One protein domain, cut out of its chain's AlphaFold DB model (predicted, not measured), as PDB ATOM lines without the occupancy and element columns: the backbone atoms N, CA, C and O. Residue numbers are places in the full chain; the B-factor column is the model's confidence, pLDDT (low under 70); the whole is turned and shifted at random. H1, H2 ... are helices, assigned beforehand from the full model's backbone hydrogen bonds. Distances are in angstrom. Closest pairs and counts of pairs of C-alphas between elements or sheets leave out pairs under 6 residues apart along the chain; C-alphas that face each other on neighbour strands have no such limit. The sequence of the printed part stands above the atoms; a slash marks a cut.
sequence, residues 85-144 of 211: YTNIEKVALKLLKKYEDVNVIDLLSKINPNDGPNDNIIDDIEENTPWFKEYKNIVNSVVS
ATOM      1  N   TYR A  85      45.831 -37.227 -18.588       86.81
ATOM      2  CA  TYR A  85      44.501 -37.757 -18.910       86.81
ATOM      3  C   TYR A  85      44.460 -39.291 -18.944       86.81
ATOM      4  O   TYR A  85      43.546 -39.895 -18.385       86.81
ATOM      5  N   THR A  86      45.495 -39.935 -19.490       88.50
ATOM      6  CA  THR A  86      45.599 -41.399 -19.545       88.50
ATOM      7  C   THR A  86      45.628 -42.028 -18.151       88.50
ATOM      8  O   THR A  86      45.079 -43.108 -17.939       88.50
ATOM      9  N   ASN A  87      46.283 -41.386 -17.181       86.31
ATOM     10  CA  ASN A  87      46.308 -41.877 -15.805       86.31
ATOM     11  C   ASN A  87      44.933 -41.734 -15.140       86.31
ATOM     12  O   ASN A  87      44.465 -42.672 -14.500       86.31
ATOM     13  N   ILE A  88      44.258 -40.599 -15.344       84.50
ATOM     14  CA  ILE A  88      42.905 -40.362 -14.822       84.50
ATOM     15  C   ILE A  88      41.938 -41.415 -15.361       84.50
ATOM     16  O   ILE A  88      41.206 -42.026 -14.585       84.50
ATOM     17  N   GLU A  89      41.984 -41.687 -16.665       85.75
ATOM     18  CA  GLU A  89      41.150 -42.705 -17.301       85.75
ATOM     19  C   GLU A  89      41.429 -44.105 -16.734       85.75
ATOM     20  O   GLU A  89      40.506 -44.807 -16.326       85.75
ATOM     21  N   LYS A  90      42.704 -44.506 -16.620       86.94
ATOM     22  CA  LYS A  90      43.084 -45.803 -16.026       86.94
ATOM     23  C   LYS A  90      42.560 -45.959 -14.603       86.94
ATOM     24  O   LYS A  90      42.077 -47.030 -14.230       86.94
ATOM     25  N   VAL A  91      42.676 -44.903 -13.808       85.44
ATOM     26  CA  VAL A  91      42.224 -44.884 -12.421       85.44
ATOM     27  C   VAL A  91      40.694 -44.947 -12.346       85.44
ATOM     28  O   VAL A  91      40.163 -45.761 -11.591       85.44
ATOM     29  N   ALA A  92      39.988 -44.184 -13.182       82.81
ATOM     30  CA  ALA A  92      38.534 -44.229 -13.302       82.81
ATOM     31  C   ALA A  92      38.032 -45.627 -13.695       82.81
ATOM     32  O   ALA A  92      37.170 -46.189 -13.023       82.81
ATOM     33  N   LEU A  93      38.621 -46.237 -14.728       84.44
ATOM     34  CA  LEU A  93      38.264 -47.581 -15.188       84.44
ATOM     35  C   LEU A  93      38.521 -48.646 -14.118       84.44
ATOM     36  O   LEU A  93      37.724 -49.571 -13.961       84.44
ATOM     37  N   LYS A  94      39.616 -48.526 -13.356       85.00
ATOM     38  CA  LYS A  94      39.904 -49.430 -12.234       85.00
ATOM     39  C   LYS A  94      38.829 -49.342 -11.147       85.00
ATOM     40  O   LYS A  94      38.471 -50.369 -10.577       85.00
ATOM     41  N   LEU A  95      38.314 -48.143 -10.872       82.19
ATOM     42  CA  LEU A  95      37.223 -47.952  -9.916       82.19
ATOM     43  C   LEU A  95      35.905 -48.509 -10.435       82.19
ATOM     44  O   LEU A  95      35.231 -49.212  -9.696       82.19
ATOM     45  N   LEU A  96      35.563 -48.265 -11.700       78.31
ATOM     46  CA  LEU A  96      34.331 -48.802 -12.280       78.31
ATOM     47  C   LEU A  96      34.301 -50.337 -12.219       78.31
ATOM     48  O   LEU A  96      33.299 -50.900 -11.798       78.31
ATOM     49  N   LYS A  97      35.427 -51.004 -12.503       84.50
ATOM     50  CA  LYS A  97      35.562 -52.466 -12.351       84.50
ATOM     51  C   LYS A  97      35.388 -52.956 -10.911       84.50
ATOM     52  O   LYS A  97      34.898 -54.052 -10.688       84.50
ATOM     53  N   LYS A  98      35.792 -52.162  -9.914       83.69
ATOM     54  CA  LYS A  98      35.605 -52.505  -8.491       83.69
ATOM     55  C   LYS A  98      34.121 -52.539  -8.099       83.69
ATOM     56  O   LYS A  98      33.767 -53.243  -7.161       83.69
ATOM     57  N   TYR A  99      33.279 -51.779  -8.798       77.69
ATOM     58  CA  TYR A  99      31.856 -51.606  -8.502       77.69
ATOM     59  C   TYR A  99      30.940 -52.196  -9.590       77.69
ATOM     60  O   TYR A  99      29.773 -51.823  -9.674       77.69
ATOM     61  N   GLU A 100      31.453 -53.123 -10.407       71.12
ATOM     62  CA  GLU A 100      30.739 -53.750 -11.534       71.12
ATOM     63  C   GLU A 100      29.465 -54.505 -11.092       71.12
ATOM     64  O   GLU A 100      28.487 -54.542 -11.832       71.12
ATOM     65  N   ASP A 101      29.432 -54.994  -9.845       63.78
ATOM     66  CA  ASP A 101      28.321 -55.768  -9.266       63.78
ATOM     67  C   ASP A 101      27.295 -54.929  -8.469       63.78
ATOM     68  O   ASP A 101      26.460 -55.475  -7.739       63.78
ATOM     69  N   VAL A 102      27.345 -53.593  -8.535       61.41
ATOM     70  CA  VAL A 102      26.419 -52.751  -7.759       61.41
ATOM     71  C   VAL A 102      25.050 -52.710  -8.438       61.41
ATOM     72  O   VAL A 102      24.911 -52.223  -9.559       61.41
ATOM     73  N   ASN A 103      24.020 -53.184  -7.728       60.69
ATOM     74  CA  ASN A 103      22.622 -53.030  -8.127       60.69
ATOM     75  C   ASN A 103      22.345 -51.563  -8.475       60.69
ATOM     76  O   ASN A 103      22.494 -50.681  -7.625       60.69
ATOM     77  N   VAL A 104      21.935 -51.311  -9.717       58.28
ATOM     78  CA  VAL A 104      21.533 -49.982 -10.175       58.28
ATOM     79  C   VAL A 104      20.245 -49.619  -9.444       58.28
ATOM     80  O   VAL A 104      19.144 -49.959  -9.867       58.28
ATOM     81  N   ILE A 105      20.382 -48.967  -8.294       62.66
ATOM     82  CA  ILE A 105      19.266 -48.285  -7.649       62.66
ATOM     83  C   ILE A 105      18.844 -47.184  -8.621       62.66
ATOM     84  O   ILE A 105      19.686 -46.403  -9.067       62.66
ATOM     85  N   ASP A 106      17.554 -47.117  -8.952       67.06
ATOM     86  CA  ASP A 106      16.993 -46.030  -9.758       67.06
ATOM     87  C   ASP A 106      16.978 -44.730  -8.937       67.06
ATOM     88  O   ASP A 106      15.952 -44.270  -8.439       67.06
ATOM     89  N   LEU A 107      18.164 -44.160  -8.722       63.53
ATOM     90  CA  LEU A 107      18.374 -42.918  -7.984       63.53
ATOM     91  C   LEU A 107      17.747 -41.727  -8.709       63.53
ATOM     92  O   LEU A 107      17.376 -40.752  -8.062       63.53
ATOM     93  N   LEU A 108      17.591 -41.822 -10.032       65.31
ATOM     94  CA  LEU A 108      16.964 -40.790 -10.851       65.31
ATOM     95  C   LEU A 108      15.478 -40.648 -10.512       65.31
ATOM     96  O   LEU A 108      14.993 -39.522 -10.446       65.31
ATOM     97  N   SER A 109      14.785 -41.747 -10.188       67.56
ATOM     98  CA  SER A 109      13.389 -41.692  -9.719       67.56
ATOM     99  C   SER A 109      13.192 -40.900  -8.420       67.56
ATOM    100  O   SER A 109      12.093 -40.412  -8.160       67.56
ATOM    101  N   LYS A 110      14.248 -40.742  -7.607       65.81
ATOM    102  CA  LYS A 110      14.213 -39.984  -6.346       65.81
ATOM    103  C   LYS A 110      14.515 -38.493  -6.525       65.81
ATOM    104  O   LYS A 110      14.339 -37.729  -5.580       65.81
ATOM    105  N   ILE A 111      14.983 -38.070  -7.702       66.06
ATOM    106  CA  ILE A 111      15.359 -36.682  -7.982       66.06
ATOM    107  C   ILE A 111      14.214 -36.012  -8.744       66.06
ATOM    108  O   ILE A 111      14.040 -36.224  -9.941       66.06
ATOM    109  N   ASN A 112      13.439 -35.167  -8.062       68.56
ATOM    110  CA  ASN A 112      12.485 -34.279  -8.720       68.56
ATOM    111  C   ASN A 112      13.198 -32.964  -9.097       68.56
ATOM    112  O   ASN A 112      13.660 -32.267  -8.196       68.56
ATOM    113  N   PRO A 113      13.271 -32.577 -10.385       65.38
ATOM    114  CA  PRO A 113      13.947 -31.347 -10.820       65.38
ATOM    115  C   PRO A 113      13.370 -30.061 -10.214       65.38
ATOM    116  O   PRO A 113      14.028 -29.024 -10.235       65.38
ATOM    117  N   ASN A 114      12.130 -30.122  -9.718       73.50
ATOM    118  CA  ASN A 114      11.437 -28.993  -9.105       73.50
ATOM    119  C   ASN A 114      11.682 -28.885  -7.594       73.50
ATOM    120  O   ASN A 114      11.401 -27.836  -7.014       73.50
ATOM    121  N   ASP A 115      12.197 -29.941  -6.958       68.25
ATOM    122  CA  ASP A 115      12.608 -29.873  -5.563       68.25
ATOM    123  C   ASP A 115      13.985 -29.205  -5.503       68.25
ATOM    124  O   ASP A 115      14.950 -29.636  -6.136       68.25
ATOM    125  N   GLY A 116      14.080 -28.113  -4.739       63.91
ATOM    126  CA  GLY A 116      15.373 -27.512  -4.419       63.91
ATOM    127  C   GLY A 116      16.297 -28.526  -3.725       63.91
ATOM    128  O   GLY A 116      15.837 -29.565  -3.252       63.91
ATOM    129  N   PRO A 117      17.607 -28.243  -3.622       62.62
ATOM    130  CA  PRO A 117      18.567 -29.172  -3.029       62.62
ATOM    131  C   PRO A 117      18.175 -29.542  -1.587       62.62
ATOM    132  O   PRO A 117      18.379 -28.764  -0.653       62.62
ATOM    133  N   ASN A 118      17.607 -30.738  -1.417       70.00
ATOM    134  CA  ASN A 118      17.242 -31.323  -0.131       70.00
ATOM    135  C   ASN A 118      18.422 -32.153   0.384       70.00
ATOM    136  O   ASN A 118      18.827 -33.120  -0.263       70.00
ATOM    137  N   ASP A 119      18.966 -31.783   1.545       70.50
ATOM    138  CA  ASP A 119      20.127 -32.456   2.138       70.50
ATOM    139  C   ASP A 119      19.891 -33.964   2.321       70.50
ATOM    140  O   ASP A 119      20.798 -34.741   2.042       70.50
ATOM    141  N   ASN A 120      18.662 -34.384   2.644       72.75
ATOM    142  CA  ASN A 120      18.318 -35.800   2.807       72.75
ATOM    143  C   ASN A 120      18.439 -36.584   1.490       72.75
ATOM    144  O   ASN A 120      18.929 -37.704   1.485       72.75
ATOM    145  N   ILE A 121      18.047 -35.987   0.357       72.56
ATOM    146  CA  ILE A 121      18.164 -36.630  -0.964       72.56
ATOM    147  C   ILE A 121      19.641 -36.735  -1.366       72.56
ATOM    148  O   ILE A 121      20.062 -37.739  -1.932       72.56
ATOM    149  N   ILE A 122      20.450 -35.715  -1.063       72.44
ATOM    150  CA  ILE A 122      21.890 -35.723  -1.364       72.44
ATOM    151  C   ILE A 122      22.621 -36.747  -0.483       72.44
ATOM    152  O   ILE A 122      23.510 -37.439  -0.976       72.44
ATOM    153  N   ASP A 123      22.279 -36.829   0.803       75.75
ATOM    154  CA  ASP A 123      22.831 -37.822   1.730       75.75
ATOM    155  C   ASP A 123      22.448 -39.245   1.288       75.75
ATOM    156  O   ASP A 123      23.338 -40.082   1.136       75.75
ATOM    157  N   ASP A 124      21.180 -39.474   0.928       72.69
ATOM    158  CA  ASP A 124      20.708 -40.740   0.353       72.69
ATOM    159  C   ASP A 124      21.477 -41.106  -0.927       72.69
ATOM    160  O   ASP A 124      21.876 -42.257  -1.109       72.69
ATOM    161  N   ILE A 125      21.702 -40.153  -1.839       73.88
ATOM    162  CA  ILE A 125      22.469 -40.403  -3.066       73.88
ATOM    163  C   ILE A 125      23.911 -40.775  -2.728       73.88
ATOM    164  O   ILE A 125      24.420 -41.745  -3.283       73.88
ATOM    165  N   GLU A 126      24.587 -40.048  -1.835       74.75
ATOM    166  CA  GLU A 126      25.981 -40.342  -1.478       74.75
ATOM    167  C   GLU A 126      26.139 -41.681  -0.738       74.75
ATOM    168  O   GLU A 126      27.125 -42.379  -0.983       74.75
ATOM    169  N   GLU A 127      25.185 -42.071   0.115       77.31
ATOM    170  CA  GLU A 127      25.168 -43.396   0.754       77.31
ATOM    171  C   GLU A 127      24.957 -44.522  -0.262       77.31
ATOM    172  O   GLU A 127      25.612 -45.562  -0.183       77.31
ATOM    173  N   ASN A 128      24.096 -44.300  -1.257       76.69
ATOM    174  CA  ASN A 128      23.787 -45.287  -2.293       76.69
ATOM    175  C   ASN A 128      24.748 -45.237  -3.501       76.69
ATOM    176  O   ASN A 128      24.665 -46.088  -4.387       76.69
ATOM    177  N   THR A 129      25.686 -44.283  -3.549       78.25
ATOM    178  CA  THR A 129      26.720 -44.167  -4.601       78.25
ATOM    179  C   THR A 129      28.145 -44.126  -4.031       78.25
ATOM    180  O   THR A 129      28.924 -43.209  -4.324       78.25
ATOM    181  N   PRO A 130      28.572 -45.147  -3.260       80.38
ATOM    182  CA  PRO A 130      29.931 -45.196  -2.713       80.38
ATOM    183  C   PRO A 130      31.003 -45.150  -3.813       80.38
ATOM    184  O   PRO A 130      32.053 -44.528  -3.634       80.38
ATOM    185  N   TRP A 131      30.697 -45.720  -4.985       81.06
ATOM    186  CA  TRP A 131      31.532 -45.653  -6.183       81.06
ATOM    187  C   TRP A 131      31.784 -44.213  -6.640       81.06
ATOM    188  O   TRP A 131      32.915 -43.870  -6.976       81.06
ATOM    189  N   PHE A 132      30.763 -43.351  -6.605       81.31
ATOM    190  CA  PHE A 132      30.869 -41.962  -7.043       81.31
ATOM    191  C   PHE A 132      31.664 -41.137  -6.037       81.31
ATOM    192  O   PHE A 132      32.506 -40.329  -6.423       81.31
ATOM    193  N   LYS A 133      31.453 -41.374  -4.737       80.81
ATOM    194  CA  LYS A 133      32.239 -40.736  -3.676       80.81
ATOM    195  C   LYS A 133      33.728 -41.068  -3.807       80.81
ATOM    196  O   LYS A 133      34.558 -40.162  -3.735       80.81
ATOM    197  N   GLU A 134      34.067 -42.341  -4.018       83.94
ATOM    198  CA  GLU A 134      35.453 -42.780  -4.211       83.94
ATOM    199  C   GLU A 134      36.038 -42.240  -5.524       83.94
ATOM    200  O   GLU A 134      37.133 -41.679  -5.511       83.94
ATOM    201  N   TYR A 135      35.283 -42.311  -6.626       85.19
ATOM    202  CA  TYR A 135      35.650 -41.714  -7.912       85.19
ATOM    203  C   TYR A 135      35.967 -40.224  -7.780       85.19
ATOM    204  O   TYR A 135      37.059 -39.803  -8.152       85.19
ATOM    205  N   LYS A 136      35.065 -39.441  -7.181       84.31
ATOM    206  CA  LYS A 136      35.239 -38.003  -6.942       84.31
ATOM    207  C   LYS A 136      36.516 -37.721  -6.153       84.31
ATOM    208  O   LYS A 136      37.321 -36.895  -6.570       84.31
ATOM    209  N   ASN A 137      36.724 -38.421  -5.037       84.31
ATOM    210  CA  ASN A 137      37.913 -38.237  -4.201       84.31
ATOM    211  C   ASN A 137      39.202 -38.542  -4.964       84.31
ATOM    212  O   ASN A 137      40.180 -37.809  -4.847       84.31
ATOM    213  N   ILE A 138      39.196 -39.616  -5.748       84.56
ATOM    214  CA  ILE A 138      40.374 -40.041  -6.485       84.56
ATOM    215  C   ILE A 138      40.657 -39.101  -7.649       84.56
ATOM    216  O   ILE A 138      41.791 -38.649  -7.760       84.56
ATOM    217  N   VAL A 139      39.657 -38.748  -8.461       84.50
ATOM    218  CA  VAL A 139      39.803 -37.757  -9.538       84.50
ATOM    219  C   VAL A 139      40.385 -36.463  -8.977       84.50
ATOM    220  O   VAL A 139      41.424 -36.019  -9.453       84.50
ATOM    221  N   ASN A 140      39.824 -35.940  -7.886       83.94
ATOM    222  CA  ASN A 140      40.334 -34.729  -7.238       83.94
ATOM    223  C   ASN A 140      41.761 -34.877  -6.677       83.94
ATOM    224  O   ASN A 140      42.435 -33.875  -6.475       83.94
ATOM    225  N   SER A 141      42.237 -36.101  -6.421       82.31
ATOM    226  CA  SER A 141      43.622 -36.356  -5.993       82.31
ATOM    227  C   SER A 141      44.622 -36.464  -7.150       82.31
ATOM    228  O   SER A 141      45.827 -36.351  -6.928       82.31
ATOM    229  N   VAL A 142      44.148 -36.722  -8.376       84.38
ATOM    230  CA  VAL A 142      45.016 -36.960  -9.543       84.38
ATOM    231  C   VAL A 142      44.975 -35.855 -10.587       84.38
ATOM    232  O   VAL A 142      45.943 -35.753 -11.352       84.38
ATOM    233  N   VAL A 143      43.887 -35.077 -10.630       86.75
ATOM    234  CA  VAL A 143      43.764 -33.876 -11.460       86.75
ATOM    235  C   VAL A 143      44.899 -32.917 -11.103       86.75
ATOM    236  O   VAL A 143      45.385 -32.868  -9.974       86.75
ATOM    237  N   SER A 144      45.400 -32.260 -12.133       91.25
ATOM    238  CA  SER A 144      46.472 -31.286 -12.055       91.25
ATOM    239  C   SER A 144      46.285 -30.296 -13.201       91.25
ATOM    240  O   SER A 144      45.336 -30.432 -13.974       91.25
TER     241      SER A 144
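This is residues 85 to 144 of the 211 residues of an uncharacterized protein of Neocallimastix californiae (UniProt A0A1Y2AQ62). Two helices, H1 and H3, lie side by side and run opposite ways, while H2 turns off about perpendicular to H3, making a corner across their tight link. A long link without a named element, residues 99 to 118, joins H1 to H2, and residues 113 to 120 stick out. The printed part has 60 residues with three named helices, in the order H1, H2, H3, and no named strand; its class is all helix. It is loose, with a radius of gyration of the C-alphas of 13.8 A, and spans 38 by 28 by 16 A.

H1, residues 85 to 98, begins with C-alpha 85 at (44.501, -37.757, -18.910) and is 20.1 A long. H2 is residues 119 to 128, 14.1 A. H3, residues 130 to 142, is 18.5 A long, with C-alpha 142 at (45.016, -36.960, -9.543).

H1 and H3 touch at a shallow tilt of 21 degrees, opposite ways; their closest C-alphas, of Ala 92 and Tyr 135, are 6.6 A apart. H2 and H3 are close but not clearly touching, about perpendicular at 89 degrees; their closest C-alphas, of Glu 126 and Lys 133, are 6.6 A apart. H1 and H2 are apart. In H1, H2 and H3 every O i to N i+4 pair is within hydrogen-bond range.

The C-alphas farthest apart, of Thr 86 and Asn 114, are 37.8 A apart. The printed part has no cut. Residues 101 to 113 and 115 to 117 have pLDDT under 70.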